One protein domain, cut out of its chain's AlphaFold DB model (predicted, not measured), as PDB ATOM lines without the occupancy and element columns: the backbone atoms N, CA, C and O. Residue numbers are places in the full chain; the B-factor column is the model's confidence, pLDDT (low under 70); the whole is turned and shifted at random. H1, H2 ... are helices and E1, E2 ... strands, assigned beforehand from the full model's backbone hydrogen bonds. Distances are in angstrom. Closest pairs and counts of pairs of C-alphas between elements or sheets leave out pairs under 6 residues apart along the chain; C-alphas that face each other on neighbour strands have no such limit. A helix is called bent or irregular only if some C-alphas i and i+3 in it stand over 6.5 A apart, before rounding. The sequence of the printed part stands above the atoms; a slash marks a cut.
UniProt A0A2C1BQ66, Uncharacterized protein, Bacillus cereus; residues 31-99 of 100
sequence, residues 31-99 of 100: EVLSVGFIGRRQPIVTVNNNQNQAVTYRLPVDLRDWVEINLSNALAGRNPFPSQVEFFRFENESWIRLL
ATOM      1  N   GLU A  31      -6.669   9.735-129.151       96.50
ATOM      2  CA  GLU A  31      -7.254   9.227-127.912       96.50
ATOM      3  C   GLU A  31      -6.433   8.014-127.464       96.50
ATOM      4  O   GLU A  31      -6.549   6.918-128.014       96.50
ATOM      5  N   VAL A  32      -5.551   8.215-126.490       97.25
ATOM      6  CA  VAL A  32      -4.696   7.160-125.951       97.25
ATOM      7  C   VAL A  32      -5.456   6.398-124.877       97.25
ATOM      8  O   VAL A  32      -5.884   6.979-123.884       97.25
ATOM      9  N   LEU A  33      -5.575   5.085-125.062       96.94
ATOM     10  CA  LEU A  33      -6.257   4.166-124.152       96.94
ATOM     11  C   LEU A  33      -5.292   3.529-123.147       96.94
ATOM     12  O   LEU A  33      -5.663   3.254-122.009       96.94
ATOM     13  N   SER A  34      -4.058   3.251-123.568       96.88
ATOM     14  CA  SER A  34      -2.999   2.724-122.701       96.88
ATOM     15  C   SER A  34      -1.623   2.865-123.347       96.88
ATOM     16  O   SER A  34      -1.496   3.061-124.557       96.88
ATOM     17  N   VAL A  35      -0.582   2.724-122.529       97.50
ATOM     18  CA  VAL A  35       0.821   2.672-122.958       97.50
ATOM     19  C   VAL A  35       1.507   1.474-122.319       97.50
ATOM     20  O   VAL A  35       1.065   0.976-121.283       97.50
ATOM     21  N   GLY A  36       2.604   1.015-122.915       96.56
ATOM     22  CA  GLY A  36       3.377  -0.080-122.344       96.56
ATOM     23  C   GLY A  36       4.604  -0.449-123.161       96.56
ATOM     24  O   GLY A  36       5.074   0.314-124.004       96.56
ATOM     25  N   PHE A  37       5.112  -1.651-122.914       95.94
ATOM     26  CA  PHE A  37       6.301  -2.182-123.568       95.94
ATOM     27  C   PHE A  37       6.034  -3.552-124.184       95.94
ATOM     28  O   PHE A  37       5.355  -4.381-123.584       95.94
ATOM     29  N   ILE A  38       6.639  -3.814-125.344       92.62
ATOM     30  CA  ILE A  38       6.664  -5.138-125.981       92.62
ATOM     31  C   ILE A  38       8.106  -5.605-126.220       92.62
ATOM     32  O   ILE A  38       9.013  -4.797-126.435       92.62
ATOM     33  N   GLY A  39       8.335  -6.922-126.183       88.69
ATOM     34  CA  GLY A  39       9.625  -7.537-126.510       88.69
ATOM     35  C   GLY A  39      10.789  -6.958-125.698       88.69
ATOM     36  O   GLY A  39      10.754  -6.929-124.470       88.69
ATOM     37  N   ARG A  40      11.824  -6.455-126.386       87.44
ATOM     38  CA  ARG A  40      13.020  -5.829-125.783       87.44
ATOM     39  C   ARG A  40      12.752  -4.410-125.254       87.44
ATOM     40  O   ARG A  40      13.515  -3.485-125.523       87.44
ATOM     41  N   ARG A  41      11.655  -4.230-124.511       90.69
ATOM     42  CA  ARG A  41      11.187  -2.934-123.994       90.69
ATOM     43  C   ARG A  41      11.004  -1.881-125.098       90.69
ATOM     44  O   ARG A  41      11.376  -0.723-124.911       90.69
ATOM     45  N   GLN A  42      10.451  -2.279-126.242       95.00
ATOM     46  CA  GLN A  42      10.005  -1.355-127.284       95.00
ATOM     47  C   GLN A  42       8.751  -0.625-126.776       95.00
ATOM     48  O   GLN A  42       7.774  -1.315-126.469       95.00
ATOM     49  N   PRO A  43       8.749   0.718-126.657       97.38
ATOM     50  CA  PRO A  43       7.567   1.447-126.213       97.38
ATOM     51  C   PRO A  43       6.436   1.314-127.235       97.38
ATOM     52  O   PRO A  43       6.665   1.351-128.452       97.38
ATOM     53  N   ILE A  44       5.220   1.138-126.729       97.44
ATOM     54  CA  ILE A  44       3.987   1.022-127.503       97.44
ATOM     55  C   ILE A  44       2.890   1.896-126.903       97.44
ATOM     56  O   ILE A  44       2.861   2.157-125.699       97.44
ATOM     57  N   VAL A  45       1.962   2.305-127.761       97.44
ATOM     58  CA  VAL A  45       0.736   3.008-127.390       97.44
ATOM     59  C   VAL A  45      -0.451   2.303-128.018       97.44
ATOM     60  O   VAL A  45      -0.394   1.908-129.182       97.44
ATOM     61  N   THR A  46      -1.526   2.154-127.257       97.25
ATOM     62  CA  THR A  46      -2.822   1.731-127.782       97.25
ATOM     63  C   THR A  46      -3.721   2.950-127.848       97.25
ATOM     64  O   THR A  46      -3.953   3.609-126.834       97.25
ATOM     65  N   VAL A  47      -4.218   3.245-129.041       96.75
ATOM     66  CA  VAL A  47      -5.101   4.382-129.311       96.75
ATOM     67  C   VAL A  47      -6.466   3.888-129.755       96.75
ATOM     68  O   VAL A  47      -6.578   2.802-130.328       96.75
ATOM     69  N   ASN A  48      -7.494   4.691-129.517       94.62
ATOM     70  CA  ASN A  48      -8.770   4.515-130.179       94.62
ATOM     71  C   ASN A  48      -8.675   5.105-131.589       94.62
ATOM     72  O   ASN A  48      -8.277   6.258-131.758       94.62
ATOM     73  N   ASN A  49      -8.986   4.315-132.612       88.62
ATOM     74  CA  ASN A  49      -9.050   4.830-133.972       88.62
ATOM     75  C   ASN A  49     -10.424   5.462-134.260       88.62
ATOM     76  O   ASN A  49     -11.386   5.295-133.515       88.62
ATOM     77  N   ASN A  50     -10.551   6.131-135.406       82.69
ATOM     78  CA  ASN A  50     -11.803   6.781-135.822       82.69
ATOM     79  C   ASN A  50     -12.985   5.806-136.032       82.69
ATOM     80  O   ASN A  50     -14.105   6.245-136.271       82.69
ATOM     81  N   GLN A  51     -12.743   4.492-135.989       86.75
ATOM     82  CA  GLN A  51     -13.753   3.433-136.088       86.75
ATOM     83  C   GLN A  51     -14.099   2.833-134.714       86.75
ATOM     84  O   GLN A  51     -14.743   1.787-134.646       86.75
ATOM     85  N   ASN A  52     -13.680   3.487-133.628       87.56
ATOM     86  CA  ASN A  52     -13.869   3.053-132.250       87.56
ATOM     87  C   ASN A  52     -13.206   1.699-131.919       87.56
ATOM     88  O   ASN A  52     -13.736   0.897-131.146       87.56
ATOM     89  N   GLN A  53     -12.071   1.407-132.557       90.56
ATOM     90  CA  GLN A  53     -11.286   0.195-132.331       90.56
ATOM     91  C   GLN A  53      -9.949   0.535-131.676       90.56
ATOM     92  O   GLN A  53      -9.251   1.463-132.089       90.56
ATOM     93  N   ALA A  54      -9.554  -0.284-130.700       94.38
ATOM     94  CA  ALA A  54      -8.243  -0.198-130.076       94.38
ATOM     95  C   ALA A  54      -7.156  -0.709-131.037       94.38
ATOM     96  O   ALA A  54      -7.169  -1.873-131.442       94.38
ATOM     97  N   VAL A  55      -6.200   0.154-131.383       95.00
ATOM     98  CA  VAL A  55      -5.069  -0.173-132.262       95.00
ATOM     99  C   VAL A  55      -3.755   0.152-131.565       95.00
ATOM    100  O   VAL A  55      -3.581   1.246-131.030       95.00
ATOM    101  N   THR A  56      -2.811  -0.788-131.599       95.94
ATOM    102  CA  THR A  56      -1.494  -0.641-130.965       95.94
ATOM    103  C   THR A  56      -0.411  -0.287-131.980       95.94
ATOM    104  O   THR A  56      -0.201  -1.011-132.958       95.94
ATOM    105  N   TYR A  57       0.329   0.784-131.695       96.31
ATOM    106  CA  TYR A  57       1.470   1.267-132.468       96.31
ATOM    107  C   TYR A  57       2.757   1.221-131.647       96.31
ATOM    108  O   TYR A  57       2.737   1.393-130.427       96.31
ATOM    109  N   ARG A  58       3.898   1.054-132.321       96.00
ATOM    110  CA  ARG A  58       5.212   1.341-131.730       96.00
ATOM    111  C   ARG A  58       5.392   2.844-131.594       96.00
ATOM    112  O   ARG A  58       5.088   3.590-132.521       96.00
ATOM    113  N   LEU A  59       5.948   3.264-130.470       96.69
ATOM    114  CA  LEU A  59       6.435   4.622-130.281       96.69
ATOM    115  C   LEU A  59       7.932   4.708-130.617       96.69
ATOM    116  O   LEU A  59       8.654   3.711-130.516       96.69
ATOM    117  N   PRO A  60       8.421   5.893-130.999       95.75
ATOM    118  CA  PRO A  60       9.845   6.207-130.975       95.75
ATOM    119  C   PRO A  60      10.496   5.937-129.605       95.75
ATOM    120  O   PRO A  60       9.836   5.973-128.565       95.75
ATOM    121  N   VAL A  61      11.788   5.593-129.608       94.44
ATOM    122  CA  VAL A  61      12.515   5.134-128.406       94.44
ATOM    123  C   VAL A  61      12.743   6.242-127.373       94.44
ATOM    124  O   VAL A  61      12.775   5.962-126.180       94.44
ATOM    125  N   ASP A  62      12.846   7.483-127.828       95.62
ATOM    126  CA  ASP A  62      12.915   8.717-127.040       95.62
ATOM    127  C   ASP A  62      11.654   8.955-126.189       95.62
ATOM    128  O   ASP A  62      11.729   9.609-125.156       95.62
ATOM    129  N   LEU A  63      10.515   8.332-126.521       97.12
ATOM    130  CA  LEU A  63       9.311   8.351-125.676       97.12
ATOM    131  C   LEU A  63       9.287   7.256-124.595       97.12
ATOM    132  O   LEU A  63       8.270   7.091-123.914       97.12
ATOM    133  N   ARG A  64      10.370   6.485-124.417       96.56
ATOM    134  CA  ARG A  64      10.446   5.418-123.402       96.56
ATOM    135  C   ARG A  64      10.139   5.944-122.003       96.56
ATOM    136  O   ARG A  64       9.283   5.365-121.340       96.56
ATOM    137  N   ASP A  65      10.791   7.017-121.574       96.50
ATOM    138  CA  ASP A  65      10.685   7.504-120.193       96.50
ATOM    139  C   ASP A  65       9.257   7.931-119.857       96.50
ATOM    140  O   ASP A  65       8.740   7.625-118.782       96.50
ATOM    141  N   TRP A  66       8.557   8.543-120.816       96.94
ATOM    142  CA  TRP A  66       7.140   8.846-120.652       96.94
ATOM    143  C   TRP A  66       6.301   7.584-120.429       96.94
ATOM    144  O   TRP A  66       5.448   7.561-119.539       96.94
ATOM    145  N   VAL A  67       6.542   6.514-121.192       97.75
ATOM    146  CA  VAL A  67       5.848   5.234-120.986       97.75
ATOM    147  C   VAL A  67       6.166   4.652-119.604       97.75
ATOM    148  O   VAL A  67       5.253   4.186-118.924       97.75
ATOM    149  N   GLU A  68       7.424   4.707-119.153       97.06
ATOM    150  CA  GLU A  68       7.833   4.211-117.828       97.06
ATOM    151  C   GLU A  68       7.141   4.969-116.692       97.06
ATOM    152  O   GLU A  68       6.580   4.347-115.786       97.06
ATOM    153  N   ILE A  69       7.108   6.302-116.774       96.50
ATOM    154  CA  ILE A  69       6.439   7.164-115.794       96.50
ATOM    155  C   ILE A  69       4.948   6.826-115.710       96.50
ATOM    156  O   ILE A  69       4.408   6.666-114.615       96.50
ATOM    157  N   ASN A  70       4.269   6.684-116.850       96.81
ATOM    158  CA  ASN A  70       2.841   6.371-116.856       96.81
ATOM    159  C   ASN A  70       2.543   4.958-116.362       96.81
ATOM    160  O   ASN A  70       1.561   4.767-115.647       96.81
ATOM    161  N   LEU A  71       3.396   3.983-116.681       95.25
ATOM    162  CA  LEU A  71       3.266   2.634-116.142       95.25
ATOM    163  C   LEU A  71       3.432   2.641-114.616       95.25
ATOM    164  O   LEU A  71       2.610   2.064-113.908       95.25
ATOM    165  N   SER A  72       4.438   3.355-114.100       96.12
ATOM    166  CA  SER A  72       4.647   3.537-112.657       96.12
ATOM    167  C   SER A  72       3.449   4.215-111.985       96.12
ATOM    168  O   SER A  72       2.988   3.780-110.929       96.12
ATOM    169  N   ASN A  73       2.892   5.256-112.607       95.88
ATOM    170  CA  ASN A  73       1.700   5.936-112.103       95.88
ATOM    171  C   ASN A  73       0.472   5.016-112.099       95.88
ATOM    172  O   ASN A  73      -0.257   4.990-111.108       95.88
ATOM    173  N   ALA A  74       0.268   4.222-113.153       94.69
ATOM    174  CA  ALA A  74      -0.820   3.251-113.227       94.69
ATOM    175  C   ALA A  74      -0.706   2.175-112.136       94.69
ATOM    176  O   ALA A  74      -1.703   1.874-111.481       94.69
ATOM    177  N   LEU A  75       0.503   1.665-111.867       93.12
ATOM    178  CA  LEU A  75       0.763   0.745-110.749       93.12
ATOM    179  C   LEU A  75       0.455   1.380-109.385       93.12
ATOM    180  O   LEU A  75       0.013   0.692-108.469       93.12
ATOM    181  N   ALA A  76       0.630   2.696-109.258       96.69
ATOM    182  CA  ALA A  76       0.257   3.468-108.076       96.69
ATOM    183  C   ALA A  76      -1.227   3.903-108.055       96.69
ATOM    184  O   ALA A  76      -1.587   4.788-107.277       96.69
ATOM    185  N   GLY A  77      -2.082   3.349-108.925       95.81
ATOM    186  CA  GLY A  77      -3.512   3.675-109.006       95.81
ATOM    187  C   GLY A  77      -3.832   5.034-109.643       95.81
ATOM    188  O   GLY A  77      -4.975   5.478-109.603       95.81
ATOM    189  N   ARG A  78      -2.841   5.708-110.236       94.94
ATOM    190  CA  ARG A  78      -2.954   7.032-110.869       94.94
ATOM    191  C   ARG A  78      -2.821   6.913-112.386       94.94
ATOM    192  O   ARG A  78      -1.902   7.466-112.979       94.94
ATOM    193  N   ASN A  79      -3.707   6.149-113.018       92.94
ATOM    194  CA  ASN A  79      -3.686   5.976-114.471       92.94
ATOM    195  C   ASN A  79      -4.317   7.201-115.167       92.94
ATOM    196  O   ASN A  79      -5.497   7.460-114.935       92.94
ATOM    197  N   PRO A  80      -3.578   7.958-116.005       91.62
ATOM    198  CA  PRO A  80      -4.142   9.107-116.705       91.62
ATOM    199  C   PRO A  80      -4.948   8.725-117.954       91.62
ATOM    200  O   PRO A  80      -5.514   9.613-118.581       91.62
ATOM    201  N   PHE A  81      -4.988   7.452-118.351       95.12
ATOM    202  CA  PHE A  81      -5.713   7.011-119.543       95.12
ATOM    203  C   PHE A  81      -7.134   6.512-119.216       95.12
ATOM    204  O   PHE A  81      -7.326   5.907-118.156       95.12
ATOM    205  N   PRO A  82      -8.115   6.703-120.123       95.81
ATOM    206  CA  PRO A  82      -7.984   7.298-121.459       95.81
ATOM    207  C   PRO A  82      -7.739   8.817-121.433       95.81
ATOM    208  O   PRO A  82      -8.197   9.503-120.526       95.81
ATOM    209  N   SER A  83      -6.989   9.342-122.408       95.81
ATOM    210  CA  SER A  83      -6.689  10.781-122.527       95.81
ATOM    211  C   SER A  83      -6.405  11.199-123.968       95.81
ATOM    212  O   SER A  83      -5.870  10.417-124.753       95.81
ATOM    213  N   GLN A  84      -6.688  12.461-124.297       96.12
ATOM    214  CA  GLN A  84      -6.220  13.069-125.542       96.12
ATOM    215  C   GLN A  84      -4.741  13.446-125.414       96.12
ATOM    216  O   GLN A  84      -4.344  14.197-124.519       96.12
ATOM    217  N   VAL A  85      -3.917  12.912-126.312       96.88
ATOM    218  CA  VAL A  85      -2.472  13.154-126.335       96.88
ATOM    219  C   VAL A  85      -2.080  13.626-127.722       96.88
ATOM    220  O   VAL A  85      -2.324  12.942-128.715       96.88
ATOM    221  N   GLU A  86      -1.468  14.799-127.786       96.75
ATOM    222  CA  GLU A  86      -0.840  15.323-128.991       96.75
ATOM    223  C   GLU A  86       0.593  14.794-129.092       96.75
ATOM    224  O   GLU A  86       1.349  14.874-128.124       96.75
ATOM    225  N   PHE A  87       0.966  14.280-130.262       96.94
ATOM    226  CA  PHE A  87       2.314  13.823-130.590       96.94
ATOM    227  C   PHE A  87       2.873  14.670-131.729       96.94
ATOM    228  O   PHE A  87       2.231  14.819-132.772       96.94
ATOM    229  N   PHE A  88       4.090  15.173-131.566       96.25
ATOM    230  CA  PHE A  88       4.822  15.898-132.607       96.25
ATOM    231  C   PHE A  88       6.324  15.681-132.448       96.25
ATOM    232  O   PHE A  88       6.783  15.237-131.401       96.25
ATOM    233  N   ARG A  89       7.099  15.977-133.488       95.25
ATOM    234  CA  ARG A  89       8.553  16.089-133.406       95.25
ATOM    235  C   ARG A  89       8.974  17.536-133.534       95.25
ATOM    236  O   ARG A  89       8.461  18.244-134.392       95.25
ATOM    237  N   PHE A  90       9.936  17.937-132.724       92.38
ATOM    238  CA  PHE A  90      10.554  19.255-132.766       92.38
ATOM    239  C   PHE A  90      12.051  19.078-132.511       92.38
ATOM    240  O   PHE A  90      12.428  18.289-131.648       92.38
ATOM    241  N   GLU A  91      12.899  19.720-133.317       89.19
ATOM    242  CA  GLU A  91      14.368  19.598-133.227       89.19
ATOM    243  C   GLU A  91      14.903  18.144-133.213       89.19
ATOM    244  O   GLU A  91      15.918  17.837-132.600       89.19
ATOM    245  N   ASN A  92      14.248  17.242-133.957       86.50
ATOM    246  CA  ASN A  92      14.524  15.794-134.032       86.50
ATOM    247  C   ASN A  92      14.146  14.963-132.797       86.50
ATOM    248  O   ASN A  92      14.349  13.748-132.815       86.50
ATOM    249  N   GLU A  93      13.533  15.563-131.783       92.00
ATOM    250  CA  GLU A  93      13.005  14.855-130.619       92.00
ATOM    251  C   GLU A  93      11.493  14.689-130.730       92.00
ATOM    252  O   GLU A  93      10.789  15.553-131.259       92.00
ATOM    253  N   SER A  94      10.976  13.560-130.255       96.00
ATOM    254  CA  SER A  94       9.543  13.306-130.155       96.00
ATOM    255  C   SER A  94       9.016  13.882-128.850       96.00
ATOM    256  O   SER A  94       9.464  13.536-127.761       96.00
ATOM    257  N   TRP A  95       8.001  14.720-128.974       94.88
ATOM    258  CA  TRP A  95       7.323  15.380-127.878       94.88
ATOM    259  C   TRP A  95       5.883  14.913-127.781       94.88
ATOM    260  O   TRP A  95       5.257  14.442-128.738       94.88
ATOM    261  N   ILE A  96       5.360  15.083-126.579       95.56
ATOM    262  CA  ILE A  96       3.990  14.770-126.223       95.56
ATOM    263  C   ILE A  96       3.383  15.931-125.451       95.56
ATOM    264  O   ILE A  96       4.051  16.604-124.662       95.56
ATOM    265  N   ARG A  97       2.084  16.133-125.624       94.56
ATOM    266  CA  ARG A  97       1.318  17.088-124.831       94.56
ATOM    267  C   ARG A  97      -0.005  16.454-124.432       94.56
ATOM    268  O   ARG A  97      -0.782  16.030-125.282       94.56
ATOM    269  N   LEU A  98      -0.241  16.366-123.124       92.50
ATOM    270  CA  LEU A  98      -1.536  15.952-122.590       92.50
ATOM    271  C   LEU A  98      -2.519  17.106-122.756       92.50
ATOM    272  O   LEU A  98      -2.270  18.202-122.255       92.50
ATOM    273  N   LEU A  99      -3.624  16.845-123.444       90.31
ATOM    274  CA  LEU A  99      -4.726  17.784-123.584       90.31
ATOM    275  C   LEU A  99      -5.763  17.415-122.519       90.31
ATOM    276  O   LEU A  99      -6.273  16.293-122.510       90.31
TER     277      LEU A  99
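AT A GLANCE: This is residues 31 to 99 of the 100 residues of an uncharacterized protein of Bacillus cereus (UniProt A0A2C1BQ66). A strongly twisted antiparallel sheet opens like a V: one arm is the three strands E1, E2 and E3, the other is the hairpin of E4 and E5, and the two are joined by a short pairing between the first residues of E1 and E4. One helix, H1, packs across E1 and E2, and near its start it also comes close to E5. The printed part has 69 residues, with named elements in the order E1 E2 E3 H1 E4 E5; the sheet's order is E3 E2 E1 E4 E5, and the class is mixed, helices and strands. The whole is compact, with a radius of gyration of the C-alphas of 11.9 A and spans of 31 by 29 by 26 A.

HOW THE PARTS SIT: E1, residues 31 to 38, E2, residues 42 to 48, and E3, residues 54 to 58, form a meander, each strand the antiparallel neighbour of the one before. N 36 and O 44 are 3.0 A apart, and N 57 and O 45 are 2.8 A apart. E1 bends by 52 degrees at residue 34. E4, residues 83 to 90, pairs in a staggered way: residues 83 to 84 with E1, where N 32 and O 83 are 2.8 A apart, and residues 84 to 90 with E5, residues 93 to 99, where N 95 and O 88 are 2.8 A apart. E2 and E5 are apart. H1, residues 61 to 75, is on the sheet at a height of 7.3 A, over E2 and E1, and runs across the strands, at 66 degrees to E1 on the local plane. The closest C-alphas of H1 and E1 are those of Val 67 and Val 35, 6.0 A; of H1 and E5, those of Asp 62 and Ser 94, 6.5 A. In H1, 9 of 11 O i to N i+4 pairs are within hydrogen-bond range.

IN THESE COORDINATES: E1 begins at C-alpha 31 (-7.254, 9.227, -127.912) and is 20.1 A long; E2 is 19.9 A and E3 13.6 A. H1 begins at C-alpha 61 (12.515, 5.134, -128.406), is 21.7 A long and is irregular, with C-alphas 62 and 65 7.3 A apart. E4 is 21.8 A; E5, 19.3 A, ends at C-alpha 99 (-4.726, 17.784, -123.584).

THE WHOLE: The C-alphas of Gly 77 and Glu 91, the two farthest apart, are 34.1 A from each other. The printed part has no cut, and no link is long. The model's mean pLDDT over the printed part is 94.5, and no printed residue is under 70.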